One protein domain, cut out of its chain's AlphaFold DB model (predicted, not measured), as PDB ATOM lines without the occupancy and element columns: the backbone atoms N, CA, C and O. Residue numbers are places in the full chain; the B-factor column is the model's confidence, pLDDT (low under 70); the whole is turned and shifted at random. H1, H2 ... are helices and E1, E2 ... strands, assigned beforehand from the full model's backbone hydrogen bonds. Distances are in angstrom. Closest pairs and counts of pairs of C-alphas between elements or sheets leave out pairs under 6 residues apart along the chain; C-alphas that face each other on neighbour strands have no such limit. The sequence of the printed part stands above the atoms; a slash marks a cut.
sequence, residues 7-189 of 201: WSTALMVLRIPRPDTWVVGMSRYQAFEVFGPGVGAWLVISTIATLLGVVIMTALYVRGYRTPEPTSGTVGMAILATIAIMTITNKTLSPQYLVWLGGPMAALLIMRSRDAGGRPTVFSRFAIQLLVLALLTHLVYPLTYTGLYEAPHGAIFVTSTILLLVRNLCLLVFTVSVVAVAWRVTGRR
ATOM      1  N   TRP A   7      46.509 -45.981 -18.504       95.25
ATOM      2  CA  TRP A   7      47.598 -46.858 -18.099       95.25
ATOM      3  C   TRP A   7      47.150 -48.141 -17.385       95.25
ATOM      4  O   TRP A   7      47.858 -49.143 -17.445       95.25
ATOM      5  N   SER A   8      45.974 -48.156 -16.749       94.94
ATOM      6  CA  SER A   8      45.390 -49.374 -16.167       94.94
ATOM      7  C   SER A   8      44.636 -50.221 -17.191       94.94
ATOM      8  O   SER A   8      44.407 -51.399 -16.930       94.94
ATOM      9  N   THR A   9      44.274 -49.664 -18.355       95.88
ATOM     10  CA  THR A   9      43.447 -50.341 -19.374       95.88
ATOM     11  C   THR A   9      43.986 -51.719 -19.746       95.88
ATOM     12  O   THR A   9      43.234 -52.689 -19.771       95.88
ATOM     13  N   ALA A  10      45.295 -51.827 -19.995       95.75
ATOM     14  CA  ALA A  10      45.916 -53.097 -20.356       95.75
ATOM     15  C   ALA A  10      45.777 -54.134 -19.232       95.75
ATOM     16  O   ALA A  10      45.428 -55.279 -19.493       95.75
ATOM     17  N   LEU A  11      45.984 -53.724 -17.976       95.94
ATOM     18  CA  LEU A  11      45.823 -54.603 -16.817       95.94
ATOM     19  C   LEU A  11      44.363 -55.035 -16.647       95.94
ATOM     20  O   LEU A  11      44.102 -56.211 -16.421       95.94
ATOM     21  N   MET A  12      43.408 -54.118 -16.825       96.25
ATOM     22  CA  MET A  12      41.976 -54.424 -16.759       96.25
ATOM     23  C   MET A  12      41.556 -55.439 -17.828       96.25
ATOM     24  O   MET A  12      40.852 -56.393 -17.516       96.25
ATOM     25  N   VAL A  13      42.045 -55.304 -19.063       97.00
ATOM     26  CA  VAL A  13      41.789 -56.286 -20.131       97.00
ATOM     27  C   VAL A  13      42.448 -57.632 -19.819       97.00
ATOM     28  O   VAL A  13      41.827 -58.676 -19.998       97.00
ATOM     29  N   LEU A  14      43.682 -57.633 -19.303       95.94
ATOM     30  CA  LEU A  14      44.390 -58.862 -18.929       95.94
ATOM     31  C   LEU A  14      43.742 -59.607 -17.753       95.94
ATOM     32  O   LEU A  14      43.965 -60.813 -17.630       95.94
ATOM     33  N   ARG A  15      42.919 -58.935 -16.935       94.94
ATOM     34  CA  ARG A  15      42.095 -59.585 -15.903       94.94
ATOM     35  C   ARG A  15      40.999 -60.471 -16.487       94.94
ATOM     36  O   ARG A  15      40.598 -61.401 -15.808       94.94
ATOM     37  N   ILE A  16      40.545 -60.249 -17.724       95.00
ATOM     38  CA  ILE A  16      39.493 -61.079 -18.343       95.00
ATOM     39  C   ILE A  16      39.890 -62.567 -18.369       95.00
ATOM     40  O   ILE A  16      39.148 -63.383 -17.825       95.00
ATOM     41  N   PRO A  17      41.050 -62.951 -18.937       95.38
ATOM     42  CA  PRO A  17      41.508 -64.341 -18.899       95.38
ATOM     43  C   PRO A  17      42.220 -64.730 -17.593       95.38
ATOM     44  O   PRO A  17      42.536 -65.903 -17.413       95.38
ATOM     45  N   ARG A  18      42.549 -63.771 -16.715       92.25
ATOM     46  CA  ARG A  18      43.330 -63.994 -15.481       92.25
ATOM     47  C   ARG A  18      42.749 -63.206 -14.296       92.25
ATOM     48  O   ARG A  18      43.392 -62.273 -13.803       92.25
ATOM     49  N   PRO A  19      41.534 -63.553 -13.851       87.81
ATOM     50  CA  PRO A  19      40.771 -62.744 -12.900       87.81
ATOM     51  C   PRO A  19      41.458 -62.584 -11.538       87.81
ATOM     52  O   PRO A  19      41.366 -61.515 -10.936       87.81
ATOM     53  N   ASP A  20      42.235 -63.583 -11.116       90.56
ATOM     54  CA  ASP A  20      42.881 -63.617  -9.796       90.56
ATOM     55  C   ASP A  20      44.249 -62.912  -9.754       90.56
ATOM     56  O   ASP A  20      44.849 -62.762  -8.694       90.56
ATOM     57  N   THR A  21      44.782 -62.479 -10.903       93.31
ATOM     58  CA  THR A  21      46.137 -61.895 -10.969       93.31
ATOM     59  C   THR A  21      46.186 -60.444 -10.486       93.31
ATOM     60  O   THR A  21      47.209 -60.004  -9.959       93.31
ATOM     61  N   TRP A  22      45.094 -59.693 -10.656       94.94
ATOM     62  CA  TRP A  22      45.002 -58.303 -10.209       94.94
ATOM     63  C   TRP A  22      43.741 -58.069  -9.394       94.94
ATOM     64  O   TRP A  22      42.628 -58.384  -9.826       94.94
ATOM     65  N   VAL A  23      43.926 -57.410  -8.257       93.19
ATOM     66  CA  VAL A  23      42.849 -57.020  -7.352       93.19
ATOM     67  C   VAL A  23      42.482 -55.571  -7.633       93.19
ATOM     68  O   VAL A  23      43.359 -54.715  -7.762       93.19
ATOM     69  N   VAL A  24      41.184 -55.293  -7.719       94.94
ATOM     70  CA  VAL A  24      40.668 -53.926  -7.684       94.94
ATOM     71  C   VAL A  24      40.101 -53.668  -6.302       94.94
ATOM     72  O   VAL A  24      39.310 -54.458  -5.798       94.94
ATOM     73  N   GLY A  25      40.513 -52.566  -5.690       92.44
ATOM     74  CA  GLY A  25      40.043 -52.177  -4.369       92.44
ATOM     75  C   GLY A  25      40.098 -50.673  -4.179       92.44
ATOM     76  O   GLY A  25      40.737 -49.955  -4.952       92.44
ATOM     77  N   MET A  26      39.416 -50.190  -3.147       92.75
ATOM     78  CA  MET A  26      39.460 -48.781  -2.784       92.75
ATOM     79  C   MET A  26      40.801 -48.447  -2.126       92.75
ATOM     80  O   MET A  26      41.232 -49.111  -1.184       92.75
ATOM     81  N   SER A  27      41.482 -47.423  -2.635       90.81
ATOM     82  CA  SER A  27      42.739 -46.944  -2.071       90.81
ATOM     83  C   SER A  27      42.511 -45.981  -0.904       90.81
ATOM     84  O   SER A  27      41.402 -45.495  -0.670       90.81
ATOM     85  N   ARG A  28      43.594 -45.622  -0.199       89.62
ATOM     86  CA  ARG A  28      43.571 -44.593   0.862       89.62
ATOM     87  C   ARG A  28      43.073 -43.221   0.385       89.62
ATOM     88  O   ARG A  28      42.720 -42.389   1.210       89.62
ATOM     89  N   TYR A  29      43.058 -42.990  -0.928       86.12
ATOM     90  CA  TYR A  29      42.598 -41.752  -1.556       86.12
ATOM     91  C   TYR A  29      41.139 -41.825  -2.028       86.12
ATOM     92  O   TYR A  29      40.729 -40.988  -2.824       86.12
ATOM     93  N   GLN A  30      40.366 -42.817  -1.564       88.12
ATOM     94  CA  GLN A  30      38.955 -43.010  -1.932       88.12
ATOM     95  C   GLN A  30      38.748 -43.167  -3.447       88.12
ATOM     96  O   GLN A  30      37.763 -42.710  -4.019       88.12
ATOM     97  N   ALA A  31      39.698 -43.831  -4.107       89.12
ATOM     98  CA  ALA A  31      39.640 -44.144  -5.527       89.12
ATOM     99  C   ALA A  31      39.791 -45.650  -5.730       89.12
ATOM    100  O   ALA A  31      40.618 -46.286  -5.074       89.12
ATOM    101  N   PHE A  32      39.026 -46.225  -6.656       93.56
ATOM    102  CA  PHE A  32      39.255 -47.606  -7.060       93.56
ATOM    103  C   PHE A  32      40.557 -47.712  -7.845       93.56
ATOM    104  O   PHE A  32      40.776 -47.010  -8.839       93.56
ATOM    105  N   GLU A  33      41.418 -48.625  -7.411       94.88
ATOM    106  CA  GLU A  33      42.730 -48.847  -7.992       94.88
ATOM    107  C   GLU A  33      42.986 -50.323  -8.288       94.88
ATOM    108  O   GLU A  33      42.564 -51.204  -7.545       94.88
ATOM    109  N   VAL A  34      43.726 -50.572  -9.370       95.19
ATOM    110  CA  VAL A  34      44.307 -51.875  -9.692       95.19
ATOM    111  C   VAL A  34      45.599 -52.060  -8.897       95.19
ATOM    112  O   VAL A  34      46.489 -51.196  -8.931       95.19
ATOM    113  N   PHE A  35      45.707 -53.216  -8.249       95.12
ATOM    114  CA  PHE A  35      46.874 -53.722  -7.535       95.12
ATOM    115  C   PHE A  35      47.301 -55.069  -8.123       95.12
ATOM    116  O   PHE A  35      46.467 -55.847  -8.581       95.12
ATOM    117  N   GLY A  36      48.603 -55.348  -8.111       95.19
ATOM    118  CA  GLY A  36      49.159 -56.608  -8.603       95.19
ATOM    119  C   GLY A  36      50.403 -56.426  -9.477       95.19
ATOM    120  O   GLY A  36      50.976 -55.328  -9.536       95.19
ATOM    121  N   PRO A  37      50.838 -57.495 -10.163       96.38
ATOM    122  CA  PRO A  37      52.049 -57.499 -10.978       96.38
ATOM    123  C   PRO A  37      52.035 -56.428 -12.078       96.38
ATOM    124  O   PRO A  37      50.999 -56.118 -12.661       96.38
ATOM    125  N   GLY A  38      53.192 -55.838 -12.379       94.06
ATOM    126  CA  GLY A  38      53.333 -54.861 -13.469       94.06
ATOM    127  C   GLY A  38      52.743 -53.466 -13.207       94.06
ATOM    128  O   GLY A  38      53.100 -52.533 -13.925       94.06
ATOM    129  N   VAL A  39      51.927 -53.262 -12.162       95.69
ATOM    130  CA  VAL A  39      51.385 -51.932 -11.801       95.69
ATOM    131  C   VAL A  39      52.510 -50.917 -11.568       95.69
ATOM    132  O   VAL A  39      52.414 -49.781 -12.025       95.69
ATOM    133  N   GLY A  40      53.605 -51.329 -10.918       95.62
ATOM    134  CA  GLY A  40      54.784 -50.478 -10.712       95.62
ATOM    135  C   GLY A  40      55.405 -49.976 -12.021       95.62
ATOM    136  O   GLY A  40      55.711 -48.792 -12.139       95.62
ATOM    137  N   ALA A  41      55.512 -50.839 -13.034       96.19
ATOM    138  CA  ALA A  41      56.025 -50.452 -14.348       96.19
ATOM    139  C   ALA A  41      55.088 -49.450 -15.041       96.19
ATOM    140  O   ALA A  41      55.540 -48.418 -15.532       96.19
ATOM    141  N   TRP A  42      53.774 -49.693 -15.003       95.88
ATOM    142  CA  TRP A  42      52.787 -48.755 -15.547       95.88
ATOM    143  C   TRP A  42      52.777 -47.408 -14.814       95.88
ATOM    144  O   TRP A  42      52.598 -46.368 -15.447       95.88
ATOM    145  N   LEU A  43      53.043 -47.385 -13.505       95.25
ATOM    146  CA  LEU A  43      53.225 -46.141 -12.754       95.25
ATOM    147  C   LEU A  43      54.438 -45.343 -13.256       95.25
ATOM    148  O   LEU A  43      54.322 -44.131 -13.450       95.25
ATOM    149  N   VAL A  44      55.566 -46.001 -13.531       96.62
ATOM    150  CA  VAL A  44      56.740 -45.346 -14.131       96.62
ATOM    151  C   VAL A  44      56.415 -44.826 -15.533       96.62
ATOM    152  O   VAL A  44      56.648 -43.650 -15.807       96.62
ATOM    153  N   ILE A  45      55.796 -45.646 -16.389       95.88
ATOM    154  CA  ILE A  45      55.396 -45.249 -17.750       95.88
ATOM    155  C   ILE A  45      54.461 -44.032 -17.713       95.88
ATOM    156  O   ILE A  45      54.696 -43.062 -18.428       95.88
ATOM    157  N   SER A  46      53.448 -44.029 -16.839       94.88
ATOM    158  CA  SER A  46      52.530 -42.889 -16.687       94.88
ATOM    159  C   SER A  46      53.234 -41.620 -16.196       94.88
ATOM    160  O   SER A  46      52.899 -40.514 -16.620       94.88
ATOM    161  N   THR A  47      54.258 -41.768 -15.353       95.69
ATOM    162  CA  THR A  47      55.082 -40.646 -14.883       95.69
ATOM    163  C   THR A  47      55.901 -40.063 -16.032       95.69
ATOM    164  O   THR A  47      55.879 -38.854 -16.245       95.69
ATOM    165  N   ILE A  48      56.551 -40.913 -16.833       97.12
ATOM    166  CA  ILE A  48      57.276 -40.489 -18.039       97.12
ATOM    167  C   ILE A  48      56.322 -39.798 -19.018       97.12
ATOM    168  O   ILE A  48      56.622 -38.717 -19.515       97.12
ATOM    169  N   ALA A  49      55.146 -40.376 -19.256       95.88
ATOM    170  CA  ALA A  49      54.147 -39.792 -20.137       95.88
ATOM    171  C   ALA A  49      53.634 -38.438 -19.633       95.88
ATOM    172  O   ALA A  49      53.403 -37.545 -20.441       95.88
ATOM    173  N   THR A  50      53.513 -38.251 -18.315       95.75
ATOM    174  CA  THR A  50      53.182 -36.951 -17.709       95.75
ATOM    175  C   THR A  50      54.259 -35.915 -18.020       95.75
ATOM    176  O   THR A  50      53.933 -34.818 -18.471       95.75
ATOM    177  N   LEU A  51      55.539 -36.267 -17.863       97.38
ATOM    178  CA  LEU A  51      56.652 -35.374 -18.205       97.38
ATOM    179  C   LEU A  51      56.663 -35.030 -19.700       97.38
ATOM    180  O   LEU A  51      56.773 -33.860 -20.060       97.38
ATOM    181  N   LEU A  52      56.475 -36.021 -20.576       97.81
ATOM    182  CA  LEU A  52      56.341 -35.791 -22.018       97.81
ATOM    183  C   LEU A  52      55.135 -34.903 -22.342       97.81
ATOM    184  O   LEU A  52      55.233 -34.016 -23.187       97.81
ATOM    185  N   GLY A  53      54.016 -35.096 -21.643       97.56
ATOM    186  CA  GLY A  53      52.837 -34.247 -21.745       97.56
ATOM    187  C   GLY A  53      53.156 -32.791 -21.422       97.56
ATOM    188  O   GLY A  53      52.822 -31.911 -22.210       97.56
ATOM    189  N   VAL A  54      53.870 -32.537 -20.320       97.56
ATOM    190  CA  VAL A  54      54.346 -31.192 -19.952       97.56
ATOM    191  C   VAL A  54      55.218 -30.601 -21.056       97.56
ATOM    192  O   VAL A  54      54.956 -29.483 -21.489       97.56
ATOM    193  N   VAL A  55      56.181 -31.360 -21.585       98.31
ATOM    194  CA  VAL A  55      57.047 -30.904 -22.688       98.31
ATOM    195  C   VAL A  55      56.230 -30.518 -23.928       98.31
ATOM    196  O   VAL A  55      56.456 -29.453 -24.504       98.31
ATOM    197  N   ILE A  56      55.257 -31.342 -24.332       98.12
ATOM    198  CA  ILE A  56      54.393 -31.063 -25.490       98.12
ATOM    199  C   ILE A  56      53.543 -29.813 -25.244       98.12
ATOM    200  O   ILE A  56      53.455 -28.958 -26.126       98.12
ATOM    201  N   MET A  57      52.947 -29.676 -24.055       97.62
ATOM    202  CA  MET A  57      52.164 -28.493 -23.683       97.62
ATOM    203  C   MET A  57      53.034 -27.235 -23.742       97.62
ATOM    204  O   MET A  57      52.692 -26.293 -24.454       97.62
ATOM    205  N   THR A  58      54.201 -27.233 -23.094       97.38
ATOM    206  CA  THR A  58      55.147 -26.110 -23.147       97.38
ATOM    207  C   THR A  58      55.532 -25.769 -24.586       97.38
ATOM    208  O   THR A  58      55.523 -24.598 -24.957       97.38
ATOM    209  N   ALA A  59      55.803 -26.768 -25.429       96.50
ATOM    210  CA  ALA A  59      56.121 -26.543 -26.834       96.50
ATOM    211  C   ALA A  59      54.959 -25.897 -27.610       96.50
ATOM    212  O   ALA A  59      55.199 -24.979 -28.392       96.50
ATOM    213  N   LEU A  60      53.708 -26.320 -27.383       95.75
ATOM    214  CA  LEU A  60      52.524 -25.699 -27.994       95.75
ATOM    215  C   LEU A  60      52.388 -24.224 -27.595       95.75
ATOM    216  O   LEU A  60      52.173 -23.382 -28.467       95.75
ATOM    217  N   TYR A  61      52.569 -23.905 -26.311       93.62
ATOM    218  CA  TYR A  61      52.511 -22.525 -25.827       93.62
ATOM    219  C   TYR A  61      53.660 -21.682 -26.378       93.62
ATOM    220  O   TYR A  61      53.407 -20.613 -26.922       93.62
ATOM    221  N   VAL A  62      54.908 -22.163 -26.333       93.69
ATOM    222  CA  VAL A  62      56.066 -21.448 -26.901       93.69
ATOM    223  C   VAL A  62      55.874 -21.176 -28.393       93.69
ATOM    224  O   VAL A  62      56.202 -20.090 -28.865       93.69
ATOM    225  N   ARG A  63      55.328 -22.136 -29.146       92.38
ATOM    226  CA  ARG A  63      54.992 -21.943 -30.563       92.38
ATOM    227  C   ARG A  63      53.910 -20.882 -30.737       92.38
ATOM    228  O   ARG A  63      54.118 -19.959 -31.512       92.38
ATOM    229  N   GLY A  64      52.825 -20.962 -29.967       88.94
ATOM    230  CA  GLY A  64      51.745 -19.972 -29.985       88.94
ATOM    231  C   GLY A  64      52.212 -18.553 -29.644       88.94
ATOM    232  O   GLY A  64      51.838 -17.619 -30.342       88.94
ATOM    233  N   TYR A  65      53.083 -18.392 -28.643       87.12
ATOM    234  CA  TYR A  65      53.683 -17.101 -28.276       87.12
ATOM    235  C   TYR A  65      54.596 -16.522 -29.361       87.12
ATOM    236  O   TYR A  65      54.787 -15.312 -29.423       87.12
ATOM    237  N   ARG A  66      55.186 -17.374 -30.207       87.50
ATOM    238  CA  ARG A  66      56.040 -16.951 -31.328       87.50
ATOM    239  C   ARG A  66      55.250 -16.601 -32.589       87.50
ATOM    240  O   ARG A  66      55.861 -16.137 -33.548       87.50
ATOM    241  N   THR A  67      53.940 -16.831 -32.613       81.69
ATOM    242  CA  THR A  67      53.071 -16.448 -33.728       81.69
ATOM    243  C   THR A  67      52.584 -15.014 -33.512       81.69
ATOM    244  O   THR A  67      51.891 -14.771 -32.526       81.69
ATOM    245  N   PRO A  68      52.913 -14.058 -34.403       71.38
ATOM    246  CA  PRO A  68      52.315 -12.727 -34.376       71.38
ATOM    247  C   PRO A  68      50.795 -12.850 -34.558       71.38
ATOM    248  O   PRO A  68      50.350 -13.485 -35.510       71.38
ATOM    249  N   GLU A  69      50.027 -12.294 -33.620       79.00
ATOM    250  CA  GLU A  69      48.551 -12.291 -33.605       79.00
ATOM    251  C   GLU A  69      47.892 -13.689 -33.673       79.00
ATOM    252  O   GLU A  69      47.223 -14.047 -34.648       79.00
ATOM    253  N   PRO A  70      48.037 -14.521 -32.623       79.88
ATOM    254  CA  PRO A  70      47.395 -15.825 -32.591       79.88
ATOM    255  C   PRO A  70      45.871 -15.667 -32.580       79.88
ATOM    256  O   PRO A  70      45.291 -15.033 -31.699       79.88
ATOM    257  N   THR A  71      45.203 -16.305 -33.542       84.44
ATOM    258  CA  THR A  71      43.738 -16.303 -33.594       84.44
ATOM    259  C   THR A  71      43.151 -16.974 -32.355       84.44
ATOM    260  O   THR A  71      43.709 -17.934 -31.812       84.44
ATOM    261  N   SER A  72      41.960 -16.552 -31.947       84.38
ATOM    262  CA  SER A  72      41.287 -17.119 -30.777       84.38
ATOM    263  C   SER A  72      41.007 -18.629 -30.921       84.38
ATOM    264  O   SER A  72      41.019 -19.365 -29.937       84.38
ATOM    265  N   GLY A  73      40.851 -19.133 -32.155       84.94
ATOM    266  CA  GLY A  73      40.784 -20.572 -32.442       84.94
ATOM    267  C   GLY A  73      42.108 -21.315 -32.207       84.94
ATOM    268  O   GLY A  73      42.096 -22.455 -31.746       84.94
ATOM    269  N   THR A  74      43.253 -20.673 -32.459       87.94
ATOM    270  CA  THR A  74      44.586 -21.227 -32.154       87.94
ATOM    271  C   THR A  74      44.773 -21.381 -30.648       87.94
ATOM    272  O   THR A  74      45.172 -22.451 -30.185       87.94
ATOM    273  N   VAL A  75      44.406 -20.348 -29.882       89.44
ATOM    274  CA  VAL A  75      44.437 -20.375 -28.412       89.44
ATOM    275  C   VAL A  75      43.496 -21.453 -27.870       89.44
ATOM    276  O   VAL A  75      43.913 -22.283 -27.063       89.44
ATOM    277  N   GLY A  76      42.254 -21.513 -28.365       91.19
ATOM    278  CA  GLY A  76      41.284 -22.529 -27.951       91.19
ATOM    279  C   GLY A  76      41.753 -23.961 -28.234       91.19
ATOM    280  O   GLY A  76      41.576 -24.840 -27.394       91.19
ATOM    281  N   MET A  77      42.422 -24.203 -29.367       92.56
ATOM    282  CA  MET A  77      43.007 -25.512 -29.680       92.56
ATOM    283  C   MET A  77      44.177 -25.878 -28.765       92.56
ATOM    284  O   MET A  77      44.294 -27.041 -28.382       92.56
ATOM    285  N   ALA A  78      45.029 -24.918 -28.392       94.31
ATOM    286  CA  ALA A  78      46.107 -25.152 -27.433       94.31
ATOM    287  C   ALA A  78      45.557 -25.495 -26.036       94.31
ATOM    288  O   ALA A  78      46.036 -26.437 -25.404       94.31
ATOM    289  N   ILE A  79      44.503 -24.802 -25.591       95.44
ATOM    290  CA  ILE A  79      43.811 -25.100 -24.326       95.44
ATOM    291  C   ILE A  79      43.171 -26.492 -24.376       95.44
ATOM    292  O   ILE A  79      43.403 -27.304 -23.483       95.44
ATOM    293  N   LEU A  80      42.415 -26.811 -25.433       96.38
ATOM    294  CA  LEU A  80      41.779 -28.123 -25.580       96.38
ATOM    295  C   LEU A  80      42.819 -29.256 -25.600       96.38
ATOM    296  O   LEU A  80      42.631 -30.274 -24.934       96.38
ATOM    297  N   ALA A  81      43.939 -29.066 -26.307       97.44
ATOM    298  CA  ALA A  81      45.056 -30.010 -26.323       97.44
ATOM    299  C   ALA A  81      45.678 -30.194 -24.934       97.44
ATOM    300  O   ALA A  81      45.951 -31.322 -24.536       97.44
ATOM    301  N   THR A  82      45.859 -29.106 -24.186       97.06
ATOM    302  CA  THR A  82      46.410 -29.118 -22.822       97.06
ATOM    303  C   THR A  82      45.543 -29.964 -21.895       97.06
ATOM    304  O   THR A  82      46.042 -30.895 -21.266       97.06
ATOM    305  N   ILE A  83      44.228 -29.724 -21.873       96.56
ATOM    306  CA  ILE A  83      43.303 -30.501 -21.033       96.56
ATOM    307  C   ILE A  83      43.280 -31.974 -21.460       96.56
ATOM    308  O   ILE A  83      43.296 -32.863 -20.607       96.56
ATOM    309  N   ALA A  84      43.298 -32.258 -22.767       97.06
ATOM    310  CA  ALA A  84      43.327 -33.626 -23.279       97.06
ATOM    311  C   ALA A  84      44.615 -34.370 -22.869       97.06
ATOM    312  O   ALA A  84      44.539 -35.490 -22.361       97.06
ATOM    313  N   ILE A  85      45.784 -33.728 -22.995       97.25
ATOM    314  CA  ILE A  85      47.080 -34.268 -22.548       97.25
ATOM    315  C   ILE A  85      47.059 -34.536 -21.043       97.25
ATOM    316  O   ILE A  85      47.400 -35.642 -20.615       97.25
ATOM    317  N   MET A  86      46.638 -33.555 -20.237       94.75
ATOM    318  CA  MET A  86      46.534 -33.714 -18.784       94.75
ATOM    319  C   MET A  86      45.618 -34.883 -18.416       94.75
ATOM    320  O   MET A  86      45.931 -35.641 -17.505       94.75
ATOM    321  N   THR A  87      44.524 -35.074 -19.155       94.38
ATOM    322  CA  THR A  87      43.581 -36.171 -18.914       94.38
ATOM    323  C   THR A  87      44.223 -37.536 -19.172       94.38
ATOM    324  O   THR A  87      44.175 -38.397 -18.295       94.38
ATOM    325  N   ILE A  88      44.846 -37.753 -20.340       94.69
ATOM    326  CA  ILE A  88      45.369 -39.085 -20.706       94.69
ATOM    327  C   ILE A  88      46.669 -39.458 -19.995       94.69
ATOM    328  O   ILE A  88      46.957 -40.640 -19.817       94.69
ATOM    329  N   THR A  89      47.469 -38.468 -19.598       94.44
ATOM    330  CA  THR A  89      48.745 -38.715 -18.914       94.44
ATOM    331  C   THR A  89      48.562 -38.979 -17.424       94.44
ATOM    332  O   THR A  89      49.407 -39.635 -16.817       94.44
ATOM    333  N   ASN A  90      47.429 -38.575 -16.844       89.88
ATOM    334  CA  ASN A  90      47.165 -38.754 -15.427       89.88
ATOM    335  C   ASN A  90      46.961 -40.235 -15.036       89.88
ATOM    336  O   ASN A  90      46.159 -40.969 -15.616       89.88
ATOM    337  N   LYS A  91      47.662 -40.659 -13.981       85.81
ATOM    338  CA  LYS A  91      47.540 -41.980 -13.342       85.81
ATOM    339  C   LYS A  91      46.325 -42.121 -12.410       85.81
ATOM    340  O   LYS A  91      46.035 -43.231 -11.961       85.81
ATOM    341  N   THR A  92      45.635 -41.017 -12.110       83.56
ATOM    342  CA  THR A  92      44.426 -40.934 -11.268       83.56
ATOM    343  C   THR A  92      43.213 -40.430 -12.058       83.56
ATOM    344  O   THR A  92      42.514 -39.517 -11.624       83.56
ATOM    345  N   LEU A  93      42.994 -40.964 -13.259       74.44
ATOM    346  CA  LEU A  93      41.925 -40.505 -14.149       74.44
ATOM    347  C   LEU A  93      40.540 -40.727 -13.516       74.44
ATOM    348  O   LEU A  93      40.179 -41.852 -13.220       74.44
ATOM    349  N   SER A  94      39.747 -39.671 -13.344       75.88
ATOM    350  CA  SER A  94      38.342 -39.763 -12.910       75.88
ATOM    351  C   SER A  94      37.405 -39.375 -14.068       75.88
ATOM    352  O   SER A  94      37.802 -38.524 -14.878       75.88
ATOM    353  N   PRO A  95      36.167 -39.919 -14.158       59.72
ATOM    354  CA  PRO A  95      35.163 -39.517 -15.151       59.72
ATOM    355  C   PRO A  95      35.001 -37.997 -15.266       59.72
ATOM    356  O   PRO A  95      34.796 -37.463 -16.355       59.72
ATOM    357  N   GLN A  96      35.164 -37.286 -14.146       71.25
ATOM    358  CA  GLN A  96      35.047 -35.830 -14.062       71.25
ATOM    359  C   GLN A  96      36.009 -35.076 -14.997       71.25
ATOM    360  O   GLN A  96      35.706 -33.959 -15.408       71.25
ATOM    361  N   TYR A  97      37.152 -35.663 -15.371       82.12
ATOM    362  CA  TYR A  97      38.131 -34.991 -16.232       82.12
ATOM    363  C   TYR A  97      37.635 -34.822 -17.670       82.12
ATOM    364  O   TYR A  97      37.987 -33.847 -18.329       82.12
ATOM    365  N   LEU A  98      36.761 -35.712 -18.148       84.94
ATOM    366  CA  LEU A  98      36.185 -35.590 -19.490       84.94
ATOM    367  C   LEU A  98      35.235 -34.390 -19.606       84.94
ATOM    368  O   LEU A  98      35.123 -33.806 -20.684       84.94
ATOM    369  N   VAL A  99      34.622 -33.956 -18.499       87.75
ATOM    370  CA  VAL A  99      33.774 -32.752 -18.463       87.75
ATOM    371  C   VAL A  99      34.586 -31.489 -18.760       87.75
ATOM    372  O   VAL A  99      34.087 -30.567 -19.404       87.75
ATOM    373  N   TRP A 100      35.865 -31.454 -18.374       93.62
ATOM    374  CA  TRP A 100      36.736 -30.294 -18.597       93.62
ATOM    375  C   TRP A 100      37.022 -30.027 -20.079       93.62
ATOM    376  O   TRP A 100      37.340 -28.898 -20.447       93.62
ATOM    377  N   LEU A 101      36.855 -31.029 -20.948       94.56
ATOM    378  CA  LEU A 101      36.992 -30.873 -22.400       94.56
ATOM    379  C   LEU A 101      35.802 -30.124 -23.025       94.56
ATOM    380  O   LEU A 101      35.945 -29.519 -24.090       94.56
ATOM    381  N   GLY A 102      34.636 -30.139 -22.370       92.94
ATOM    382  CA  GLY A 102      33.394 -29.579 -22.902       92.94
ATOM    383  C   GLY A 102      33.429 -28.059 -23.063       92.94
ATOM    384  O   GLY A 102      33.055 -27.549 -24.118       92.94
ATOM    385  N   GLY A 103      33.927 -27.335 -22.056       91.75
ATOM    386  CA  GLY A 103      33.978 -25.866 -22.059       91.75
ATOM    387  C   GLY A 103      34.780 -25.287 -23.234       91.75
ATOM    388  O   GLY A 103      34.221 -24.538 -24.039       91.75
ATOM    389  N   PRO A 104      36.062 -25.665 -23.407       92.69
ATOM    390  CA  PRO A 104      36.864 -25.202 -24.539       92.69
ATOM    391  C   PRO A 104      36.301 -25.635 -25.895       92.69
ATOM    392  O   PRO A 104      36.373 -24.867 -26.853       92.69
ATOM    393  N   MET A 105      35.701 -26.829 -25.995       94.06
ATOM    394  CA  MET A 105      35.051 -27.253 -27.237       94.06
ATOM    395  C   MET A 105      33.838 -26.379 -27.571       94.06
ATOM    396  O   MET A 105      33.683 -25.968 -28.720       94.06
ATOM    397  N   ALA A 106      32.991 -26.065 -26.589       91.69
ATOM    398  CA  ALA A 106      31.841 -25.190 -26.790       91.69
ATOM    399  C   ALA A 106      32.279 -23.792 -27.257       91.69
ATOM    400  O   ALA A 106      31.742 -23.281 -28.239       91.69
ATOM    401  N   ALA A 107      33.317 -23.223 -26.634       89.50
ATOM    402  CA  ALA A 107      33.902 -21.954 -27.066       89.50
ATOM    403  C   ALA A 107      34.405 -22.023 -28.521       89.50
ATOM    404  O   ALA A 107      34.028 -21.193 -29.348       89.50
ATOM    405  N   LEU A 108      35.168 -23.064 -28.875       89.44
ATOM    406  CA  LEU A 108      35.649 -23.286 -30.245       89.44
ATOM    407  C   LEU A 108      34.511 -23.427 -31.270       89.44
ATOM    408  O   LEU A 108      34.652 -22.979 -32.407       89.44
ATOM    409  N   LEU A 109      33.380 -24.033 -30.893       88.00
ATOM    410  CA  LEU A 109      32.208 -24.143 -31.765       88.00
ATOM    411  C   LEU A 109      31.495 -22.808 -31.983       88.00
ATOM    412  O   LEU A 109      31.003 -22.581 -33.086       88.00
ATOM    413  N   ILE A 110      31.430 -21.950 -30.962       85.31
ATOM    414  CA  ILE A 110      30.839 -20.606 -31.065       85.31
ATOM    415  C   ILE A 110      31.719 -19.715 -31.945       85.31
ATOM    416  O   ILE A 110      31.220 -18.967 -32.778       85.31
ATOM    417  N   MET A 111      33.036 -19.834 -31.793       77.12
ATOM    418  CA  MET A 111      34.020 -18.983 -32.462       77.12
ATOM    419  C   MET A 111      34.338 -19.417 -33.898       77.12
ATOM    420  O   MET A 111      35.141 -18.769 -34.570       77.12
ATOM    421  N   ARG A 112      33.748 -20.514 -34.392       72.06
ATOM    422  CA  ARG A 112      33.987 -20.976 -35.763       72.06
ATOM    423  C   ARG A 112      33.286 -20.053 -36.766       72.06
ATOM    424  O   ARG A 112      32.062 -19.917 -36.752       72.06
ATOM    425  N   SER A 113      34.034 -19.493 -37.710       55.22
ATOM    426  CA  SER A 113      33.454 -19.049 -38.976       55.22
ATOM    427  C   SER A 113      32.938 -20.291 -39.717       55.22
ATOM    428  O   SER A 113      33.609 -21.325 -39.771       55.22
ATOM    429  N   ARG A 114      31.696 -20.251 -40.214       54.28
ATOM    430  CA  ARG A 114      31.159 -21.344 -41.040       54.28
ATOM    431  C   ARG A 114      32.020 -21.428 -42.303       54.28
ATOM    432  O   ARG A 114      32.053 -20.464 -43.061       54.28
ATOM    433  N   ASP A 115      32.698 -22.555 -42.527       52.31
ATOM    434  CA  ASP A 115      33.337 -22.822 -43.819       52.31
ATOM    435  C   ASP A 115      32.264 -22.665 -44.911       52.31
ATOM    436  O   ASP A 115      31.199 -23.285 -44.828       52.31
ATOM    437  N   ALA A 116      32.540 -21.832 -45.919       44.81
ATOM    438  CA  ALA A 116      31.584 -21.371 -46.937       44.81
ATOM    439  C   ALA A 116      30.876 -22.491 -47.739       44.81
ATOM    440  O   ALA A 116      29.940 -22.219 -48.480       44.81
ATOM    441  N   GLY A 117      31.292 -23.754 -47.582       51.28
ATOM    442  CA  GLY A 117      30.737 -24.927 -48.264       51.28
ATOM    443  C   GLY A 117      29.943 -25.904 -47.386       51.28
ATOM    444  O   GLY A 117      29.755 -27.044 -47.800       51.28
ATOM    445  N   GLY A 118      29.544 -25.540 -46.159       52.62
ATOM    446  CA  GLY A 118      28.648 -26.366 -45.324       52.62
ATOM    447  C   GLY A 118      29.228 -27.705 -44.830       52.62
ATOM    448  O   GLY A 118      28.517 -28.497 -44.211       52.62
ATOM    449  N   ARG A 119      30.518 -27.976 -45.070       51.22
ATOM    450  CA  ARG A 119      31.202 -29.189 -44.600       51.22
ATOM    451  C   ARG A 119      31.411 -29.148 -43.080       51.22
ATOM    452  O   ARG A 119      31.667 -28.078 -42.524       51.22
ATOM    453  N   PRO A 120      31.354 -30.300 -42.381       54.09
ATOM    454  CA  PRO A 120      31.689 -30.348 -40.965       54.09
ATOM    455  C   PRO A 120      33.155 -29.942 -40.770       54.09
ATOM    456  O   PRO A 120      34.078 -30.670 -41.138       54.09
ATOM    457  N   THR A 121      33.352 -28.765 -40.175       74.62
ATOM    458  CA  THR A 121      34.665 -28.252 -39.760       74.62
ATOM    459  C   THR A 121      35.390 -29.268 -38.869       74.62
ATOM    460  O   THR A 121      34.775 -30.154 -38.263       74.62
ATOM    461  N   VAL A 122      36.717 -29.141 -38.729       81.94
ATOM    462  CA  VAL A 122      37.491 -29.965 -37.776       81.94
ATOM    463  C   VAL A 122      36.896 -29.905 -36.357       81.94
ATOM    464  O   VAL A 122      36.861 -30.916 -35.664       81.94
ATOM    465  N   PHE A 123      36.312 -28.760 -35.984       84.38
ATOM    466  CA  PHE A 123      35.629 -28.551 -34.709       84.38
ATOM    467  C   PHE A 123      34.330 -29.356 -34.579       84.38
ATOM    468  O   PHE A 123      34.089 -29.925 -33.521       84.38
ATOM    469  N   SER A 124      33.521 -29.482 -35.643       85.25
ATOM    470  CA  SER A 124      32.340 -30.367 -35.624       85.25
ATOM    471  C   SER A 124      32.731 -31.817 -35.344       85.25
ATOM    472  O   SER A 124      32.051 -32.504 -34.586       85.25
ATOM    473  N   ARG A 125      33.834 -32.289 -35.942       89.38
ATOM    474  CA  ARG A 125      34.323 -33.659 -35.725       89.38
ATOM    475  C   ARG A 125      34.761 -33.874 -34.277       89.38
ATOM    476  O   ARG A 125      34.359 -34.866 -33.680       89.38
ATOM    477  N   PHE A 126      35.515 -32.936 -33.704       93.38
ATOM    478  CA  PHE A 126      35.908 -32.997 -32.291       93.38
ATOM    479  C   PHE A 126      34.710 -32.927 -31.344       93.38
ATOM    480  O   PHE A 126      34.669 -33.669 -30.367       93.38
ATOM    481  N   ALA A 127      33.697 -32.120 -31.663       92.75
ATOM    482  CA  ALA A 127      32.465 -32.067 -30.887       92.75
ATOM    483  C   ALA A 127      31.720 -33.410 -30.889       92.75
ATOM    484  O   ALA A 127      31.338 -33.896 -29.830       92.75
ATOM    485  N   ILE A 128      31.570 -34.049 -32.055       93.44
ATOM    486  CA  ILE A 128      30.959 -35.383 -32.154       93.44
ATOM    487  C   ILE A 128      31.776 -36.411 -31.364       93.44
ATOM    488  O   ILE A 128      31.206 -37.195 -30.612       93.44
ATOM    489  N   GLN A 129      33.108 -36.391 -31.482       95.12
ATOM    490  CA  GLN A 129      33.977 -37.280 -30.704       95.12
ATOM    491  C   GLN A 129      33.815 -37.075 -29.194       95.12
ATOM    492  O   GLN A 129      33.774 -38.058 -28.459       95.12
ATOM    493  N   LEU A 130      33.670 -35.830 -28.726       95.50
ATOM    494  CA  LEU A 130      33.402 -35.547 -27.316       95.50
ATOM    495  C   LEU A 130      32.017 -36.012 -26.868       95.50
ATOM    496  O   LEU A 130      31.901 -36.519 -25.760       95.50
ATOM    497  N   LEU A 131      30.986 -35.908 -27.711       95.88
ATOM    498  CA  LEU A 131      29.663 -36.464 -27.401       95.88
ATOM    499  C   LEU A 131      29.706 -37.993 -27.296       95.88
ATOM    500  O   LEU A 131      29.138 -38.561 -26.366       95.88
ATOM    501  N   VAL A 132      30.428 -38.659 -28.201       96.69
ATOM    502  CA  VAL A 132      30.664 -40.109 -28.124       96.69
ATOM    503  C   VAL A 132      31.433 -40.459 -26.850       96.69
ATOM    504  O   VAL A 132      31.051 -41.388 -26.144       96.69
ATOM    505  N   LEU A 133      32.476 -39.700 -26.506       96.50
ATOM    506  CA  LEU A 133      33.221 -39.892 -25.262       96.50
ATOM    507  C   LEU A 133      32.350 -39.679 -24.026       96.50
ATOM    508  O   LEU A 133      32.452 -40.464 -23.089       96.50
ATOM    509  N   ALA A 134      31.479 -38.671 -24.023       95.50
ATOM    510  CA  ALA A 134      30.541 -38.424 -22.937       95.50
ATOM    511  C   ALA A 134      29.566 -39.598 -22.770       95.50
ATOM    512  O   ALA A 134      29.387 -40.081 -21.654       95.50
ATOM    513  N   LEU A 135      29.016 -40.119 -23.872       96.31
ATOM    514  CA  LEU A 135      28.154 -41.303 -23.859       96.31
ATOM    515  C   LEU A 135      28.892 -42.535 -23.321       96.31
ATOM    516  O   LEU A 135      28.409 -43.182 -22.400       96.31
ATOM    517  N   LEU A 136      30.080 -42.841 -23.850       96.50
ATOM    518  CA  LEU A 136      30.888 -43.972 -23.383       96.50
ATOM    519  C   LEU A 136      31.256 -43.833 -21.902       96.50
ATOM    520  O   LEU A 136      31.234 -44.812 -21.163       96.50
ATOM    521  N   THR A 137      31.555 -42.615 -21.454       94.94
ATOM    522  CA  THR A 137      31.839 -42.328 -20.044       94.94
ATOM    523  C   THR A 137      30.608 -42.555 -19.181       94.94
ATOM    524  O   THR A 137      30.744 -43.165 -18.131       94.94
ATOM    525  N   HIS A 138      29.419 -42.149 -19.639       94.69
ATOM    526  CA  HIS A 138      28.159 -42.390 -18.936       94.69
ATOM    527  C   HIS A 138      27.808 -43.885 -18.842       94.69
ATOM    528  O   HIS A 138      27.332 -44.362 -17.811       94.69
ATOM    529  N   LEU A 139      28.088 -44.645 -19.906       96.25
ATOM    530  CA  LEU A 139      27.927 -46.098 -19.916       96.25
ATOM    531  C   LEU A 139      28.884 -46.780 -18.929       96.25
ATOM    532  O   LEU A 139      28.479 -47.710 -18.235       96.25
ATOM    533  N   VAL A 140      30.132 -46.314 -18.827       94.62
ATOM    534  CA  VAL A 140      31.099 -46.822 -17.840       94.62
ATOM    535  C   VAL A 140      30.698 -46.418 -16.421       94.62
ATOM    536  O   VAL A 140      30.605 -47.278 -15.552       94.62
ATOM    537  N   TYR A 141      30.425 -45.136 -16.181       92.31
ATOM    538  CA  TYR A 141      30.031 -44.597 -14.884       92.31
ATOM    539  C   TYR A 141      28.793 -43.693 -15.015       92.31
ATOM    540  O   TYR A 141      28.838 -42.706 -15.752       92.31
ATOM    541  N   PRO A 142      27.711 -43.941 -14.256       93.31
ATOM    542  CA  PRO A 142      27.600 -44.924 -13.173       93.31
ATOM    543  C   PRO A 142      27.108 -46.314 -13.619       93.31
ATOM    544  O   PRO A 142      27.087 -47.227 -12.802       93.31
ATOM    545  N   LEU A 143      26.698 -46.494 -14.881       95.19
ATOM    546  CA  LEU A 143      25.820 -47.611 -15.269       95.19
ATOM    547  C   LEU A 143      26.456 -49.004 -15.166       95.19
ATOM    548  O   LEU A 143      25.809 -49.926 -14.679       95.19
ATOM    549  N   THR A 144      27.697 -49.171 -15.624       95.19
ATOM    550  CA  THR A 144      28.387 -50.478 -15.622       95.19
ATOM    551  C   THR A 144      29.562 -50.530 -14.646       95.19
ATOM    552  O   THR A 144      30.318 -51.496 -14.606       95.19
ATOM    553  N   TYR A 145      29.715 -49.507 -13.804       93.81
ATOM    554  CA  TYR A 145      30.922 -49.314 -13.005       93.81
ATOM    555  C   TYR A 145      31.179 -50.435 -11.996       93.81
ATOM    556  O   TYR A 145      32.324 -50.828 -11.781       93.81
ATOM    557  N   THR A 146      30.110 -50.981 -11.413       93.94
ATOM    558  CA  THR A 146      30.150 -52.109 -10.469       93.94
ATOM    559  C   THR A 146      30.841 -53.330 -11.060       93.94
ATOM    560  O   THR A 146      31.649 -53.975 -10.390       93.94
ATOM    561  N   GLY A 147      30.650 -53.573 -12.359       94.12
ATOM    562  CA  GLY A 147      31.316 -54.649 -13.081       94.12
ATOM    563  C   GLY A 147      32.840 -54.539 -13.086       94.12
ATOM    564  O   GLY A 147      33.505 -55.548 -13.276       94.12
ATOM    565  N   LEU A 148      33.427 -53.358 -12.857       94.12
ATOM    566  CA  LEU A 148      34.884 -53.183 -12.843       94.12
ATOM    567  C   LEU A 148      35.541 -53.597 -11.516       94.12
ATOM    568  O   LEU A 148      36.734 -53.938 -11.518       94.12
ATOM    569  N   TYR A 149      34.802 -53.557 -10.399       92.50
ATOM    570  CA  TYR A 149      35.375 -53.718  -9.059       92.50
ATOM    571  C   TYR A 149      34.710 -54.780  -8.171       92.50
ATOM    572  O   TYR A 149      35.405 -55.316  -7.316       92.50
ATOM    573  N   GLU A 150      33.427 -55.109  -8.348       90.19
ATOM    574  CA  GLU A 150      32.719 -56.017  -7.427       90.19
ATOM    575  C   GLU A 150      33.087 -57.492  -7.630       90.19
ATOM    576  O   GLU A 150      33.421 -58.184  -6.672       90.19
ATOM    577  N   ALA A 151      33.044 -57.983  -8.873       83.00
ATOM    578  CA  ALA A 151      33.327 -59.380  -9.193       83.00
ATOM    579  C   ALA A 151      34.118 -59.488 -10.508       83.00
ATOM    580  O   ALA A 151      33.625 -59.043 -11.545       83.00
ATOM    581  N   PRO A 152      35.317 -60.105 -10.524       84.81
ATOM    582  CA  PRO A 152      36.144 -60.221 -11.727       84.81
ATOM    583  C   PRO A 152      35.686 -61.343 -12.680       84.81
ATOM    584  O   PRO A 152      36.504 -61.960 -13.354       84.81
ATOM    585  N   HIS A 153      34.384 -61.633 -12.751       88.44
ATOM    586  CA  HIS A 153      33.831 -62.707 -13.579       88.44
ATOM    587  C   HIS A 153      32.460 -62.332 -14.159       88.44
ATOM    588  O   HIS A 153      31.768 -61.444 -13.666       88.44
ATOM    589  N   GLY A 154      32.043 -63.059 -15.199       92.12
ATOM    590  CA  GLY A 154      30.714 -62.927 -15.797       92.12
ATOM    591  C   GLY A 154      30.585 -61.821 -16.850       92.12
ATOM    592  O   GLY A 154      31.501 -61.036 -17.106       92.12
ATOM    593  N   ALA A 155      29.416 -61.782 -17.494       93.75
ATOM    594  CA  ALA A 155      29.156 -60.917 -18.645       93.75
ATOM    595  C   ALA A 155      29.257 -59.421 -18.310       93.75
ATOM    596  O   ALA A 155      29.737 -58.643 -19.135       93.75
ATOM    597  N   ILE A 156      28.852 -59.021 -17.098       94.00
ATOM    598  CA  ILE A 156      28.905 -57.621 -16.668       94.00
ATOM    599  C   ILE A 156      30.349 -57.129 -16.556       94.00
ATOM    600  O   ILE A 156      30.666 -56.075 -17.099       94.00
ATOM    601  N   PHE A 157      31.252 -57.912 -15.959       95.12
ATOM    602  CA  PHE A 157      32.672 -57.571 -15.853       95.12
ATOM    603  C   PHE A 157      33.325 -57.414 -17.227       95.12
ATOM    604  O   PHE A 157      33.981 -56.404 -17.497       95.12
ATOM    605  N   VAL A 158      33.093 -58.380 -18.124       96.31
ATOM    606  CA  VAL A 158      33.619 -58.334 -19.495       96.31
ATOM    607  C   VAL A 158      33.083 -57.107 -20.230       96.31
ATOM    608  O   VAL A 158      33.868 -56.323 -20.755       96.31
ATOM    609  N   THR A 159      31.768 -56.886 -20.212       96.50
ATOM    610  CA  THR A 159      31.131 -55.747 -20.895       96.50
ATOM    611  C   THR A 159      31.664 -54.412 -20.377       96.50
ATOM    612  O   THR A 159      32.056 -53.561 -21.172       96.50
ATOM    613  N   SER A 160      31.760 -54.252 -19.056       96.50
ATOM    614  CA  SER A 160      32.276 -53.031 -18.417       96.50
ATOM    615  C   SER A 160      33.735 -52.776 -18.799       96.50
ATOM    616  O   SER A 160      34.115 -51.654 -19.133       96.50
ATOM    617  N   THR A 161      34.554 -53.831 -18.816       96.94
ATOM    618  CA  THR A 161      35.973 -53.754 -19.194       96.94
ATOM    619  C   THR A 161      36.148 -53.399 -20.672       96.94
ATOM    620  O   THR A 161      37.009 -52.586 -21.010       96.94
ATOM    621  N   ILE A 162      35.319 -53.954 -21.561       97.88
ATOM    622  CA  ILE A 162      35.335 -53.617 -22.989       97.88
ATOM    623  C   ILE A 162      34.860 -52.179 -23.224       97.88
ATOM    624  O   ILE A 162      35.498 -51.454 -23.985       97.88
ATOM    625  N   LEU A 163      33.804 -51.720 -22.545       97.44
ATOM    626  CA  LEU A 163      33.364 -50.322 -22.614       97.44
ATOM    627  C   LEU A 163      34.464 -49.363 -22.148       97.44
ATOM    628  O   LEU A 163      34.733 -48.364 -22.818       97.44
ATOM    629  N   LEU A 164      35.142 -49.693 -21.045       96.69
ATOM    630  CA  LEU A 164      36.283 -48.930 -20.549       96.69
ATOM    631  C   LEU A 164      37.422 -48.881 -21.577       96.69
ATOM    632  O   LEU A 164      37.952 -47.803 -21.852       96.69
ATOM    633  N   LEU A 165      37.775 -50.024 -22.175       98.00
ATOM    634  CA  LEU A 165      38.779 -50.110 -23.237       98.00
ATOM    635  C   LEU A 165      38.410 -49.211 -24.421       98.00
ATOM    636  O   LEU A 165      39.224 -48.389 -24.838       98.00
ATOM    637  N   VAL A 166      37.185 -49.332 -24.940       98.38
ATOM    638  CA  VAL A 166      36.704 -48.532 -26.074       98.38
ATOM    639  C   VAL A 166      36.744 -47.044 -25.734       98.38
ATOM    640  O   VAL A 166      37.296 -46.262 -26.507       98.38
ATOM    641  N   ARG A 167      36.254 -46.645 -24.552       97.06
ATOM    642  CA  ARG A 167      36.326 -45.254 -24.082       97.06
ATOM    643  C   ARG A 167      37.761 -44.738 -24.063       97.06
ATOM    644  O   ARG A 167      38.017 -43.634 -24.542       97.06
ATOM    645  N   ASN A 168      38.696 -45.523 -23.536       96.94
ATOM    646  CA  ASN A 168      40.100 -45.130 -23.418       96.94
ATOM    647  C   ASN A 168      40.800 -45.031 -24.775       96.94
ATOM    648  O   ASN A 168      41.550 -44.081 -25.003       96.94
ATOM    649  N   LEU A 169      40.502 -45.935 -25.709       97.81
ATOM    650  CA  LEU A 169      40.995 -45.844 -27.083       97.81
ATOM    651  C   LEU A 169      40.429 -44.618 -27.808       97.81
ATOM    652  O   LEU A 169      41.187 -43.871 -28.426       97.81
ATOM    653  N   CYS A 170      39.124 -44.355 -27.688       97.81
ATOM    654  CA  CYS A 170      38.505 -43.153 -28.246       97.81
ATOM    655  C   CYS A 170      39.137 -41.876 -27.678       97.81
ATOM    656  O   CYS A 170      39.396 -40.936 -28.429       97.81
ATOM    657  N   LEU A 171      39.433 -41.845 -26.375       96.81
ATOM    658  CA  LEU A 171      40.042 -40.692 -25.711       96.81
ATOM    659  C   LEU A 171      41.488 -40.474 -26.169       96.81
ATOM    660  O   LEU A 171      41.904 -39.335 -26.399       96.81
ATOM    661  N   LEU A 172      42.242 -41.558 -26.357       97.00
ATOM    662  CA  LEU A 172      43.592 -41.507 -26.907       97.00
ATOM    663  C   LEU A 172      43.580 -40.958 -28.341       97.00
ATOM    664  O   LEU A 172      44.312 -40.015 -28.643       97.00
ATOM    665  N   VAL A 173      42.706 -41.485 -29.206       97.81
ATOM    666  CA  VAL A 173      42.549 -41.026 -30.598       97.81
ATOM    667  C   VAL A 173      42.129 -39.558 -30.655       97.81
ATOM    668  O   VAL A 173      42.701 -38.787 -31.433       97.81
ATOM    669  N   PHE A 174      41.170 -39.152 -29.821       97.69
ATOM    670  CA  PHE A 174      40.751 -37.758 -29.689       97.69
ATOM    671  C   PHE A 174      41.939 -36.866 -29.318       97.69
ATOM    672  O   PHE A 174      42.219 -35.890 -30.011       97.69
ATOM    673  N   THR A 175      42.693 -37.245 -28.283       97.75
ATOM    674  CA  THR A 175      43.825 -36.454 -27.785       97.75
ATOM    675  C   THR A 175      44.914 -36.305 -28.839       97.75
ATOM    676  O   THR A 175      45.336 -35.188 -29.125       97.75
ATOM    677  N   VAL A 176      45.326 -37.401 -29.484       97.94
ATOM    678  CA  VAL A 176      46.328 -37.363 -30.562       97.94
ATOM    679  C   VAL A 176      45.862 -36.460 -31.707       97.94
ATOM    680  O   VAL A 176      46.637 -35.649 -32.212       97.94
ATOM    681  N   SER A 177      44.586 -36.546 -32.085       97.12
ATOM    682  CA  SER A 177      44.016 -35.734 -33.166       97.12
ATOM    683  C   SER A 177      43.987 -34.242 -32.818       97.12
ATOM    684  O   SER A 177      44.386 -33.409 -33.635       97.12
ATOM    685  N   VAL A 178      43.557 -33.894 -31.602       96.75
ATOM    686  CA  VAL A 178      43.531 -32.512 -31.104       96.75
ATOM    687  C   VAL A 178      44.945 -31.944 -31.021       96.75
ATOM    688  O   VAL A 178      45.180 -30.846 -31.521       96.75
ATOM    689  N   VAL A 179      45.901 -32.697 -30.467       97.69
ATOM    690  CA  VAL A 179      47.311 -32.282 -30.370       97.69
ATOM    691  C   VAL A 179      47.918 -32.081 -31.756       97.69
ATOM    692  O   VAL A 179      48.578 -31.070 -31.988       97.69
ATOM    693  N   ALA A 180      47.654 -32.978 -32.710       96.69
ATOM    694  CA  ALA A 180      48.142 -32.839 -34.079       96.69
ATOM    695  C   ALA A 180      47.607 -31.568 -34.759       96.69
ATOM    696  O   ALA A 180      48.353 -30.873 -35.453       96.69
ATOM    697  N   VAL A 181      46.329 -31.230 -34.555       94.12
ATOM    698  CA  VAL A 181      45.753 -29.982 -35.077       94.12
ATOM    699  C   VAL A 181      46.337 -28.771 -34.350       94.12
ATOM    700  O   VAL A 181      46.786 -27.846 -35.026       94.12
ATOM    701  N   ALA A 182      46.409 -28.792 -33.015       94.50
ATOM    702  CA  ALA A 182      47.005 -27.732 -32.200       94.50
ATOM    703  C   ALA A 182      48.454 -27.433 -32.625       94.50
ATOM    704  O   ALA A 182      48.833 -26.277 -32.803       94.50
ATOM    705  N   TRP A 183      49.249 -28.471 -32.889       95.56
ATOM    706  CA  TRP A 183      50.632 -28.348 -33.345       95.56
ATOM    707  C   TRP A 183      50.764 -27.656 -34.707       95.56
ATOM    708  O   TRP A 183      51.687 -26.862 -34.931       95.56
ATOM    709  N   ARG A 184      49.833 -27.945 -35.627       91.75
ATOM    710  CA  ARG A 184      49.780 -27.315 -36.953       91.75
ATOM    711  C   ARG A 184      49.365 -25.851 -36.858       91.75
ATOM    712  O   ARG A 184      50.020 -25.015 -37.469       91.75
ATOM    713  N   VAL A 185      48.312 -25.534 -36.099       88.94
ATOM    714  CA  VAL A 185      47.793 -24.156 -36.017       88.94
ATOM    715  C   VAL A 185      48.729 -23.226 -35.245       88.94
ATOM    716  O   VAL A 185      48.938 -22.102 -35.679       88.94
ATOM    717  N   THR A 186      49.393 -23.717 -34.193       90.12
ATOM    718  CA  THR A 186      50.432 -22.956 -33.464       90.12
ATOM    719  C   THR A 186      51.722 -22.775 -34.267       90.12
ATOM    720  O   THR A 186      52.560 -21.963 -33.904       90.12
ATOM    721  N   GLY A 187      51.912 -23.538 -35.348       83.31
ATOM    722  CA  GLY A 187      53.096 -23.468 -36.205       83.31
ATOM    723  C   GLY A 187      52.973 -22.582 -37.437       83.31
ATOM    724  O   GLY A 187      53.972 -22.397 -38.132       83.31
ATOM    725  N   ARG A 188      51.770 -22.095 -37.760       76.62
ATOM    726  CA  ARG A 188      51.564 -21.249 -38.937       76.62
ATOM    727  C   ARG A 188      52.213 -19.890 -38.689       76.62
ATOM    728  O   ARG A 188      51.810 -19.177 -37.778       76.62
ATOM    729  N   ARG A 189      53.213 -19.547 -39.504       63.59
ATOM    730  CA  ARG A 189      53.718 -18.174 -39.590       63.59
ATOM    731  C   ARG A 189      52.718 -17.336 -40.398       63.59
ATOM    732  O   ARG A 189      52.194 -17.864 -41.381       63.59
TER     733      ARG A 189
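What this domain is: This is residues 7 to 189 of the 201 residues of an uncharacterized protein of Microlunatus sp. Gsoil 973 (UniProt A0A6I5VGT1). An elongated bundle of helices lies mostly lengthwise: the longest, H8, has H3 and H6 packed on it, short H5 between those two, and H2 covering H3 on its far side. At one end a small strand hairpin, E1 and E2, sits near H1 and H7; at the other, residues 114 to 120 stick out. The printed part has 183 residues, with eight named helices and two named strands in the order H1, E1, E2, H2, H3, H4, H5, H6, H7, H8; the sheet, E1 - E2, is antiparallel and the class is mostly helix. The whole is compact, with a radius of gyration of the C-alphas of 18.5 A and spans of 57 by 34 by 25 A.

How they stand to each other: H1, residues 7 to 14, touches H2, residues 39 to 65, at C-alphas 7 and 42, 6.1 A apart, with a steep tilt of 40 degrees. E1, residues 23 to 26, and E2, residues 32 to 35, form an antiparallel hairpin at 144 degrees, with N 35 and O 23 at 2.8 A and N 33 and O 25 at 2.9 A, within hydrogen-bond range. H2 and H3, residues 72 to 89, form a helical hairpin at a shallow tilt of 11 degrees, the closest C-alphas being 50 and 89, 4.9 A. H4, residues 96 to 99, only just touches H6, residues 122 to 143, with 3 pairs of C-alphas within 8 A, the closest being 98 and 134, 7.2 A. H5, residues 102 to 110, touches H3 at C-alphas 80 and 104, 5.8 A, and forms a helical hairpin with H6, closest at C-alphas 109 and 123, 6.3 A. H7, residues 146 to 149, touches the hub, H8, residues 154 to 185, at C-alphas 147 and 157, 4.2 A. H8 also touches H1, H3 and H6, among them H6 opposite ways at a shallow tilt of 24 degrees, closest at C-alphas 136 and 167, 5.6 A. H2, H3 and H8 form an up-and-down bundle, each running against the one before. Every O i to N i+4 pair is within hydrogen-bond range in H2, H3, H5 and H8, against 3 of 4 in H1 and 16 of 18 in H6; H4 and H7 are too short for such a pair.

Where its parts are: H1 begins at C-alpha 7, (47.598, -46.858, -18.099). H2 measures 38.6 A, H3 25.7 A, H6 30.9 A and H8 46.9 A from first to last C-alpha. H8 ends at C-alpha 185, (47.793, -24.156, -36.017).

The domain as a whole: The C-alphas farthest apart, of Pro 68 and Gly 154, are 57.7 A apart. The printed part has no cut, and the link from H5 to H6 is long, with 11 residues. Mean pLDDT of the printed part is 90.3; residues 95, 113 to 120 and 189 are under 70.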